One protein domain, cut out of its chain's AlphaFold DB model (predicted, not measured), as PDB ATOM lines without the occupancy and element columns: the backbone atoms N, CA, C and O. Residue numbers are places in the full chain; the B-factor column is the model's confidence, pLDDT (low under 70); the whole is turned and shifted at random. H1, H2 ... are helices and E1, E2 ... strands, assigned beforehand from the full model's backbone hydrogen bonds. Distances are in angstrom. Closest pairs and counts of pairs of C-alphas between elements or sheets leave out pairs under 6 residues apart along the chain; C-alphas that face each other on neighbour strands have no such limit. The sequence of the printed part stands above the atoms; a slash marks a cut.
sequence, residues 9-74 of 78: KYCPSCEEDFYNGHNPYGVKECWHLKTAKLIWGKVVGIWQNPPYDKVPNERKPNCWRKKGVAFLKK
ATOM      1  N   LYS A   9     122.509 148.793 157.745       65.38
ATOM      2  CA  LYS A   9     122.630 147.440 157.166       65.38
ATOM      3  C   LYS A   9     124.043 146.847 157.143       65.38
ATOM      4  O   LYS A   9     124.218 145.678 156.826       65.38
ATOM      5  N   TYR A  10     125.075 147.663 157.350       71.19
ATOM      6  CA  TYR A  10     126.448 147.180 157.381       71.19
ATOM      7  C   TYR A  10     126.910 146.793 158.778       71.19
ATOM      8  O   TYR A  10     127.961 146.180 158.867       71.19
ATOM      9  N   CYS A  11     126.170 147.130 159.833       75.44
ATOM     10  CA  CYS A  11     126.546 146.853 161.212       75.44
ATOM     11  C   CYS A  11     125.420 146.070 161.891       75.44
ATOM     12  O   CYS A  11     124.481 146.688 162.389       75.44
ATOM     13  N   PRO A  12     125.493 144.725 161.917       67.00
ATOM     14  CA  PRO A  12     124.374 143.885 162.351       67.00
ATOM     15  C   PRO A  12     123.987 144.078 163.821       67.00
ATOM     16  O   PRO A  12     122.825 143.933 164.173       67.00
ATOM     17  N   SER A  13     124.907 144.550 164.670       63.97
ATOM     18  CA  SER A  13     124.579 144.976 166.043       63.97
ATOM     19  C   SER A  13     123.607 146.167 166.114       63.97
ATOM     20  O   SER A  13     123.116 146.499 167.187       63.97
ATOM     21  N   CYS A  14     123.382 146.855 164.994       65.25
ATOM     22  CA  CYS A  14     122.404 147.930 164.832       65.25
ATOM     23  C   CYS A  14     121.170 147.492 164.022       65.25
ATOM     24  O   CYS A  14     120.265 148.306 163.831       65.25
ATOM     25  N   GLU A  15     121.175 146.267 163.487       55.81
ATOM     26  CA  GLU A  15     120.137 145.706 162.614       55.81
ATOM     27  C   GLU A  15     119.044 144.996 163.419       55.81
ATOM     28  O   GLU A  15     117.884 145.064 163.038       55.81
ATOM     29  N   GLU A  16     119.376 144.436 164.587       59.41
ATOM     30  CA  GLU A  16     118.397 143.837 165.516       59.41
ATOM     31  C   GLU A  16     117.500 144.867 166.231       59.41
ATOM     32  O   GLU A  16     116.744 144.518 167.130       59.41
ATOM     33  N   ASP A  17     117.600 146.146 165.855       58.56
ATOM     34  CA  ASP A  17     116.777 147.280 166.305       58.56
ATOM     35  C   ASP A  17     116.763 147.579 167.816       58.56
ATOM     36  O   ASP A  17     116.277 148.625 168.245       58.56
ATOM     37  N   PHE A  18     117.404 146.728 168.622       60.00
ATOM     38  CA  PHE A  18     117.522 146.880 170.063       60.00
ATOM     39  C   PHE A  18     118.060 148.264 170.420       60.00
ATOM     40  O   PHE A  18     117.416 148.985 171.158       60.00
ATOM     41  N   TYR A  19     119.167 148.725 169.835       60.12
ATOM     42  CA  TYR A  19     119.763 150.031 170.168       60.12
ATOM     43  C   TYR A  19     119.185 151.232 169.388       60.12
ATOM     44  O   TYR A  19     119.815 152.286 169.351       60.12
ATOM     45  N   ASN A  20     118.005 151.109 168.767       60.72
ATOM     46  CA  ASN A  20     117.364 152.172 167.971       60.72
ATOM     47  C   ASN A  20     115.993 152.611 168.525       60.72
ATOM     48  O   ASN A  20     115.134 153.078 167.783       60.72
ATOM     49  N   GLY A  21     115.780 152.487 169.830       58.91
ATOM     50  CA  GLY A  21     114.553 152.906 170.510       58.91
ATOM     51  C   GLY A  21     113.595 151.760 170.823       58.91
ATOM     52  O   GLY A  21     112.655 151.970 171.580       58.91
ATOM     53  N   HIS A  22     113.866 150.549 170.328       64.50
ATOM     54  CA  HIS A  22     113.127 149.325 170.657       64.50
ATOM     55  C   HIS A  22     113.846 148.505 171.741       64.50
ATOM     56  O   HIS A  22     114.039 147.297 171.628       64.50
ATOM     57  N   ASN A  23     114.259 149.181 172.812       67.62
ATOM     58  CA  ASN A  23     114.778 148.563 174.032       67.62
ATOM     59  C   ASN A  23     114.077 149.165 175.259       67.62
ATOM     60  O   ASN A  23     113.701 150.340 175.228       67.62
ATOM     61  N   PRO A  24     113.970 148.413 176.369       66.81
ATOM     62  CA  PRO A  24     113.369 148.910 177.610       66.81
ATOM     63  C   PRO A  24     114.188 150.025 178.288       66.81
ATOM     64  O   PRO A  24     113.737 150.603 179.271       66.81
ATOM     65  N   TYR A  25     115.379 150.345 177.774       69.50
ATOM     66  CA  TYR A  25     116.314 151.319 178.343       69.50
ATOM     67  C   TYR A  25     116.273 152.691 177.642       69.50
ATOM     68  O   TYR A  25     117.063 153.573 177.974       69.50
ATOM     69  N   GLY A  26     115.384 152.897 176.659       67.25
ATOM     70  CA  GLY A  26     115.211 154.181 175.968       67.25
ATOM     71  C   GLY A  26     116.376 154.608 175.063       67.25
ATOM     72  O   GLY A  26     116.456 155.779 174.686       67.25
ATOM     73  N   VAL A  27     117.287 153.701 174.688       67.00
ATOM     74  CA  VAL A  27     118.429 154.022 173.809       67.00
ATOM     75  C   VAL A  27     117.942 154.205 172.373       67.00
ATOM     76  O   VAL A  27     117.554 153.227 171.745       67.00
ATOM     77  N   LYS A  28     117.968 155.436 171.848       66.19
ATOM     78  CA  LYS A  28     117.429 155.803 170.518       66.19
ATOM     79  C   LYS A  28     118.441 155.735 169.364       66.19
ATOM     80  O   LYS A  28     118.061 155.921 168.211       66.19
ATOM     81  N   GLU A  29     119.722 155.506 169.653       67.69
ATOM     82  CA  GLU A  29     120.801 155.542 168.659       67.69
ATOM     83  C   GLU A  29     121.783 154.378 168.828       67.69
ATOM     84  O   GLU A  29     122.358 154.198 169.904       67.69
ATOM     85  N   CYS A  30     122.079 153.654 167.742       71.94
ATOM     86  CA  CYS A  30     123.136 152.647 167.761       71.94
ATOM     87  C   CYS A  30     124.520 153.298 167.949       71.94
ATOM     88  O   CYS A  30     125.117 153.835 167.009       71.94
ATOM     89  N   TRP A  31     125.080 153.205 169.156       69.62
ATOM     90  CA  TRP A  31     126.401 153.762 169.488       69.62
ATOM     91  C   TRP A  31     127.535 153.182 168.639       69.62
ATOM     92  O   TRP A  31     128.493 153.886 168.303       69.62
ATOM     93  N   HIS A  32     127.397 151.919 168.226       68.50
ATOM     94  CA  HIS A  32     128.343 151.260 167.330       68.50
ATOM     95  C   HIS A  32     128.406 151.929 165.955       68.50
ATOM     96  O   HIS A  32     129.479 151.978 165.365       68.50
ATOM     97  N   LEU A  33     127.285 152.473 165.467       72.88
ATOM     98  CA  LEU A  33     127.226 153.206 164.204       72.88
ATOM     99  C   LEU A  33     127.798 154.618 164.345       72.88
ATOM    100  O   LEU A  33     128.563 155.065 163.497       72.88
ATOM    101  N   LYS A  34     127.464 155.305 165.442       73.00
ATOM    102  CA  LYS A  34     127.911 156.680 165.723       73.00
ATOM    103  C   LYS A  34     129.429 156.798 165.830       73.00
ATOM    104  O   LYS A  34     130.015 157.787 165.402       73.00
ATOM    105  N   THR A  35     130.062 155.776 166.392       73.44
ATOM    106  CA  THR A  35     131.522 155.692 166.533       73.44
ATOM    107  C   THR A  35     132.183 154.894 165.407       73.44
ATOM    108  O   THR A  35     133.406 154.711 165.419       73.44
ATOM    109  N   ALA A  36     131.407 154.424 164.421       77.19
ATOM    110  CA  ALA A  36     131.925 153.597 163.346       77.19
ATOM    111  C   ALA A  36     132.920 154.379 162.490       77.19
ATOM    112  O   ALA A  36     132.670 155.493 162.030       77.19
ATOM    113  N   LYS A  37     134.064 153.749 162.230       82.38
ATOM    114  CA  LYS A  37     135.088 154.267 161.322       82.38
ATOM    115  C   LYS A  37     135.221 153.324 160.143       82.38
ATOM    116  O   LYS A  37     135.171 152.106 160.316       82.38
ATOM    117  N   LEU A  38     135.422 153.885 158.956       84.19
ATOM    118  CA  LEU A  38     135.825 153.096 157.800       84.19
ATOM    119  C   LEU A  38     137.270 152.655 157.978       84.19
ATOM    120  O   LEU A  38     138.161 153.479 158.169       84.19
ATOM    121  N   ILE A  39     137.486 151.353 157.893       86.25
ATOM    122  CA  ILE A  39     138.790 150.724 158.013       86.25
ATOM    123  C   ILE A  39     139.086 149.921 156.749       86.25
ATOM    124  O   ILE A  39     138.181 149.381 156.107       86.25
ATOM    125  N   TRP A  40     140.364 149.874 156.388       87.06
ATOM    126  CA  TRP A  40     140.860 149.036 155.305       87.06
ATOM    127  C   TRP A  40     141.249 147.664 155.846       87.06
ATOM    128  O   TRP A  40     141.905 147.551 156.886       87.06
ATOM    129  N   GLY A  41     140.860 146.620 155.129       89.25
ATOM    130  CA  GLY A  41     141.174 145.248 155.498       89.25
ATOM    131  C   GLY A  41     140.748 144.265 154.423       89.25
ATOM    132  O   GLY A  41     140.153 144.650 153.421       89.25
ATOM    133  N   LYS A  42     141.056 142.991 154.631       90.38
ATOM    134  CA  LYS A  42     140.729 141.908 153.700       90.38
ATOM    135  C   LYS A  42     139.490 141.176 154.191       90.38
ATOM    136  O   LYS A  42     139.406 140.835 155.371       90.38
ATOM    137  N   VAL A  43     138.539 140.923 153.298       91.00
ATOM    138  CA  VAL A  43     137.410 140.028 153.576       91.00
ATOM    139  C   VAL A  43     137.836 138.625 153.171       91.00
ATOM    140  O   VAL A  43     138.031 138.359 151.990       91.00
ATOM    141  N   VAL A  44     137.991 137.735 154.145       91.50
ATOM    142  CA  VAL A  44     138.402 136.347 153.907       91.50
ATOM    143  C   VAL A  44     137.302 135.400 154.356       91.50
ATOM    144  O   VAL A  44     136.630 135.653 155.354       91.50
ATOM    145  N   GLY A  45     137.088 134.311 153.628       90.88
ATOM    146  CA  GLY A  45     136.225 133.231 154.101       90.88
ATOM    147  C   GLY A  45     136.854 132.546 155.313       90.88
ATOM    148  O   GLY A  45     138.064 132.353 155.335       90.88
ATOM    149  N   ILE A  46     136.051 132.123 156.293       87.69
ATOM    150  CA  ILE A  46     136.566 131.345 157.443       87.69
ATOM    151  C   ILE A  46     137.196 130.007 157.019       87.69
ATOM    152  O   ILE A  46     137.987 129.434 157.753       87.69
ATOM    153  N   TRP A  47     136.848 129.536 155.820       87.69
ATOM    154  CA  TRP A  47     137.373 128.325 155.190       87.69
ATOM    155  C   TRP A  47     138.674 128.557 154.412       87.69
ATOM    156  O   TRP A  47     139.295 127.604 153.952       87.69
ATOM    157  N   GLN A  48     139.058 129.817 154.189       87.75
ATOM    158  CA  GLN A  48     140.285 130.141 153.475       87.75
ATOM    159  C   GLN A  48     141.456 130.087 154.451       87.75
ATOM    160  O   GLN A  48     141.502 130.846 155.420       87.75
ATOM    161  N   ASN A  49     142.428 129.229 154.158       87.56
ATOM    162  CA  ASN A  49     143.677 129.189 154.904       87.56
ATOM    163  C   ASN A  49     144.621 130.307 154.427       87.56
ATOM    164  O   ASN A  49     144.606 130.652 153.240       87.56
ATOM    165  N   PRO A  50     145.437 130.889 155.324       85.75
ATOM    166  CA  PRO A  50     146.489 131.818 154.927       85.75
ATOM    167  C   PRO A  50     147.508 131.125 153.996       85.75
ATOM    168  O   PRO A  50     147.676 129.906 154.084       85.75
ATOM    169  N   PRO A  51     148.216 131.872 153.124       89.38
ATOM    170  CA  PRO A  51     148.326 133.334 153.089       89.38
ATOM    171  C   PRO A  51     147.240 134.045 152.259       89.38
ATOM    172  O   PRO A  51     146.797 133.576 151.214       89.38
ATOM    173  N   TYR A  52     146.850 135.249 152.697       87.81
ATOM    174  CA  TYR A  52     145.775 136.048 152.081       87.81
ATOM    175  C   TYR A  52     146.281 137.133 151.120       87.81
ATOM    176  O   TYR A  52     145.606 138.140 150.901       87.81
ATOM    177  N   ASP A  53     147.484 136.997 150.570       84.69
ATOM    178  CA  ASP A  53     148.159 138.070 149.819       84.69
ATOM    179  C   ASP A  53     147.414 138.484 148.551       84.69
ATOM    180  O   ASP A  53     147.381 139.665 148.216       84.69
ATOM    181  N   LYS A  54     146.729 137.526 147.920       85.94
ATOM    182  CA  LYS A  54     145.935 137.728 146.702       85.94
ATOM    183  C   LYS A  54     144.542 138.314 146.961       85.94
ATOM    184  O   LYS A  54     143.845 138.656 146.011       85.94
ATOM    185  N   VAL A  55     144.116 138.419 148.223       86.88
ATOM    186  CA  VAL A  55     142.808 138.987 148.576       86.88
ATOM    187  C   VAL A  55     142.920 140.516 148.605       86.88
ATOM    188  O   VAL A  55     143.749 141.045 149.359       86.88
ATOM    189  N   PRO A  56     142.111 141.243 147.811       88.69
ATOM    190  CA  PRO A  56     142.157 142.697 147.772       88.69
ATOM    191  C   PRO A  56     141.686 143.305 149.096       88.69
ATOM    192  O   PRO A  56     140.880 142.730 149.829       88.69
ATOM    193  N   ASN A  57     142.183 144.506 149.395       88.62
ATOM    194  CA  ASN A  57     141.669 145.272 150.522       88.62
ATOM    195  C   ASN A  57     140.335 145.920 150.147       88.62
ATOM    196  O   ASN A  57     140.203 146.562 149.109       88.62
ATOM    197  N   GLU A  58     139.378 145.827 151.055       89.00
ATOM    198  CA  GLU A  58     138.103 146.515 151.001       89.00
ATOM    199  C   GLU A  58     138.002 147.539 152.131       89.00
ATOM    200  O   GLU A  58     138.576 147.383 153.215       89.00
ATOM    201  N   ARG A  59     137.220 148.591 151.885       86.81
ATOM    202  CA  ARG A  59     136.871 149.587 152.895       86.81
ATOM    203  C   ARG A  59     135.505 149.251 153.481       86.81
ATOM    204  O   ARG A  59     134.488 149.389 152.800       86.81
ATOM    205  N   LYS A  60     135.472 148.834 154.745       85.62
ATOM    206  CA  LYS A  60     134.240 148.510 155.483       85.62
ATOM    207  C   LYS A  60     134.193 149.289 156.800       85.62
ATOM    208  O   LYS A  60     135.248 149.670 157.310       85.62
ATOM    209  N   PRO A  61     133.005 149.562 157.364       84.00
ATOM    210  CA  PRO A  61     132.931 150.075 158.725       84.00
ATOM    211  C   PRO A  61     133.492 149.040 159.708       84.00
ATOM    212  O   PRO A  61     133.379 147.837 159.489       84.00
ATOM    213  N   ASN A  62     134.088 149.497 160.806       82.50
ATOM    214  CA  ASN A  62     134.639 148.624 161.849       82.50
ATOM    215  C   ASN A  62     133.604 147.671 162.475       82.50
ATOM    216  O   ASN A  62     133.982 146.608 162.959       82.50
ATOM    217  N   CYS A  63     132.323 148.041 162.446       79.00
ATOM    218  CA  CYS A  63     131.206 147.230 162.910       79.00
ATOM    219  C   CYS A  63     130.682 146.245 161.852       79.00
ATOM    220  O   CYS A  63     129.717 145.532 162.114       79.00
ATOM    221  N   TRP A  64     131.322 146.162 160.678       85.00
ATOM    222  CA  TRP A  64     130.934 145.221 159.636       85.00
ATOM    223  C   TRP A  64     131.167 143.772 160.040       85.00
ATOM    224  O   TRP A  64     132.271 143.378 160.418       85.00
ATOM    225  N   ARG A  65     130.114 142.965 159.907       81.19
ATOM    226  CA  ARG A  65     130.143 141.516 160.097       81.19
ATOM    227  C   ARG A  65     129.281 140.859 159.027       81.19
ATOM    228  O   ARG A  65     128.248 141.395 158.638       81.19
ATOM    229  N   LYS A  66     129.697 139.680 158.572       84.00
ATOM    230  CA  LYS A  66     128.907 138.805 157.704       84.00
ATOM    231  C   LYS A  66     129.223 137.356 158.073       84.00
ATOM    232  O   LYS A  66     130.365 137.029 158.386       84.00
ATOM    233  N   LYS A  67     128.207 136.491 158.070       84.31
ATOM    234  CA  LYS A  67     128.372 135.072 158.410       84.31
ATOM    235  C   LYS A  67     129.322 134.393 157.416       84.31
ATOM    236  O   LYS A  67     129.219 134.619 156.212       84.31
ATOM    237  N   GLY A  68     130.235 133.566 157.926       85.75
ATOM    238  CA  GLY A  68     131.175 132.788 157.110       85.75
ATOM    239  C   GLY A  68     132.393 133.559 156.593       85.75
ATOM    240  O   GLY A  68     133.183 132.993 155.839       85.75
ATOM    241  N   VAL A  69     132.576 134.821 156.995       90.56
ATOM    242  CA  VAL A  69     133.740 135.630 156.608       90.56
ATOM    243  C   VAL A  69     134.346 136.364 157.803       90.56
ATOM    244  O   VAL A  69     133.639 136.807 158.709       90.56
ATOM    245  N   ALA A  70     135.664 136.527 157.785       87.94
ATOM    246  CA  ALA A  70     136.422 137.359 158.704       87.94
ATOM    247  C   ALA A  70     136.909 138.624 157.985       87.94
ATOM    248  O   ALA A  70     137.285 138.589 156.814       87.94
ATOM    249  N   PHE A  71     136.903 139.757 158.692       89.31
ATOM    250  CA  PHE A  71     137.503 141.001 158.212       89.31
ATOM    251  C   PHE A  71     138.859 141.193 158.886       89.31
ATOM    252  O   PHE A  71     138.935 141.575 160.057       89.31
ATOM    253  N   LEU A  72     139.930 140.903 158.154       86.94
ATOM    254  CA  LEU A  72     141.294 141.028 158.643       86.94
ATOM    255  C   LEU A  72     141.754 142.467 158.462       86.94
ATOM    256  O   LEU A  72     141.977 142.934 157.343       86.94
ATOM    257  N   LYS A  73     141.878 143.185 159.579       82.62
ATOM    258  CA  LYS A  73     142.458 144.527 159.584       82.62
ATOM    259  C   LYS A  73     143.895 144.419 159.096       82.62
ATOM    260  O   LYS A  73     144.624 143.531 159.529       82.62
ATOM    261  N   LYS A  74     144.311 145.333 158.222       70.06
ATOM    262  CA  LYS A  74     145.733 145.475 157.926       70.06
ATOM    263  C   LYS A  74     146.412 145.894 159.230       70.06
ATOM    264  O   LYS A  74     146.141 146.993 159.717       70.06
TER     265      LYS A  74
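Overview. This is residues 9 to 74 of the 78 residues of an uncharacterized protein of marine sediment metagenome (UniProt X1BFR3). This model has little regular structure: a small, strongly twisted sheet of E2, E1 and E3 lies toward one end of a rod, and looped residues 15 to 29 lie toward the other, beyond the short helix H1. The printed part has 66 residues, 22 in the named elements H1, E1, E2 and E3 along the chain, mostly strand. The sheet, in order E2, E1, E3, is antiparallel. The whole is loose, with radius of gyration of the C-alphas 14.5 A and spans of 45 by 21 by 14 A.

Arrangement. E1, residues 38 to 45, is the inner strand and bends by 59 degrees at residue 41. Edge strand E2, residues 57 to 61, forms a hairpin with E1, antiparallel at 117 degrees; N 58 and O 41, 2.8 A apart, are within hydrogen-bond range. Edge strand E3, residues 69 to 73, is antiparallel to E1 at 138 degrees, with N 70 and O 44 at 2.8 A. H1, residues 31 to 34, is not on the sheet; it is too short for an O i to N i+4 pair, and its one O i to N i+3 pair is within range.

Along the chain. E1 spans 20.2 A, E2 12.9 A, E3 12.8 A and H1 5.0 A. C-alpha 31 is at (126.401, 153.762, 169.488) and C-alpha 73 at (142.458, 144.527, 159.584).

Size, cuts and confidence. The C-alphas farthest apart, of Pro 24 and Lys 54, are 46.3 A apart. The printed part has no cut; the link E1 to E2 is long. Residues 9, 12 to 29 and 31 to 32 have pLDDT under 70.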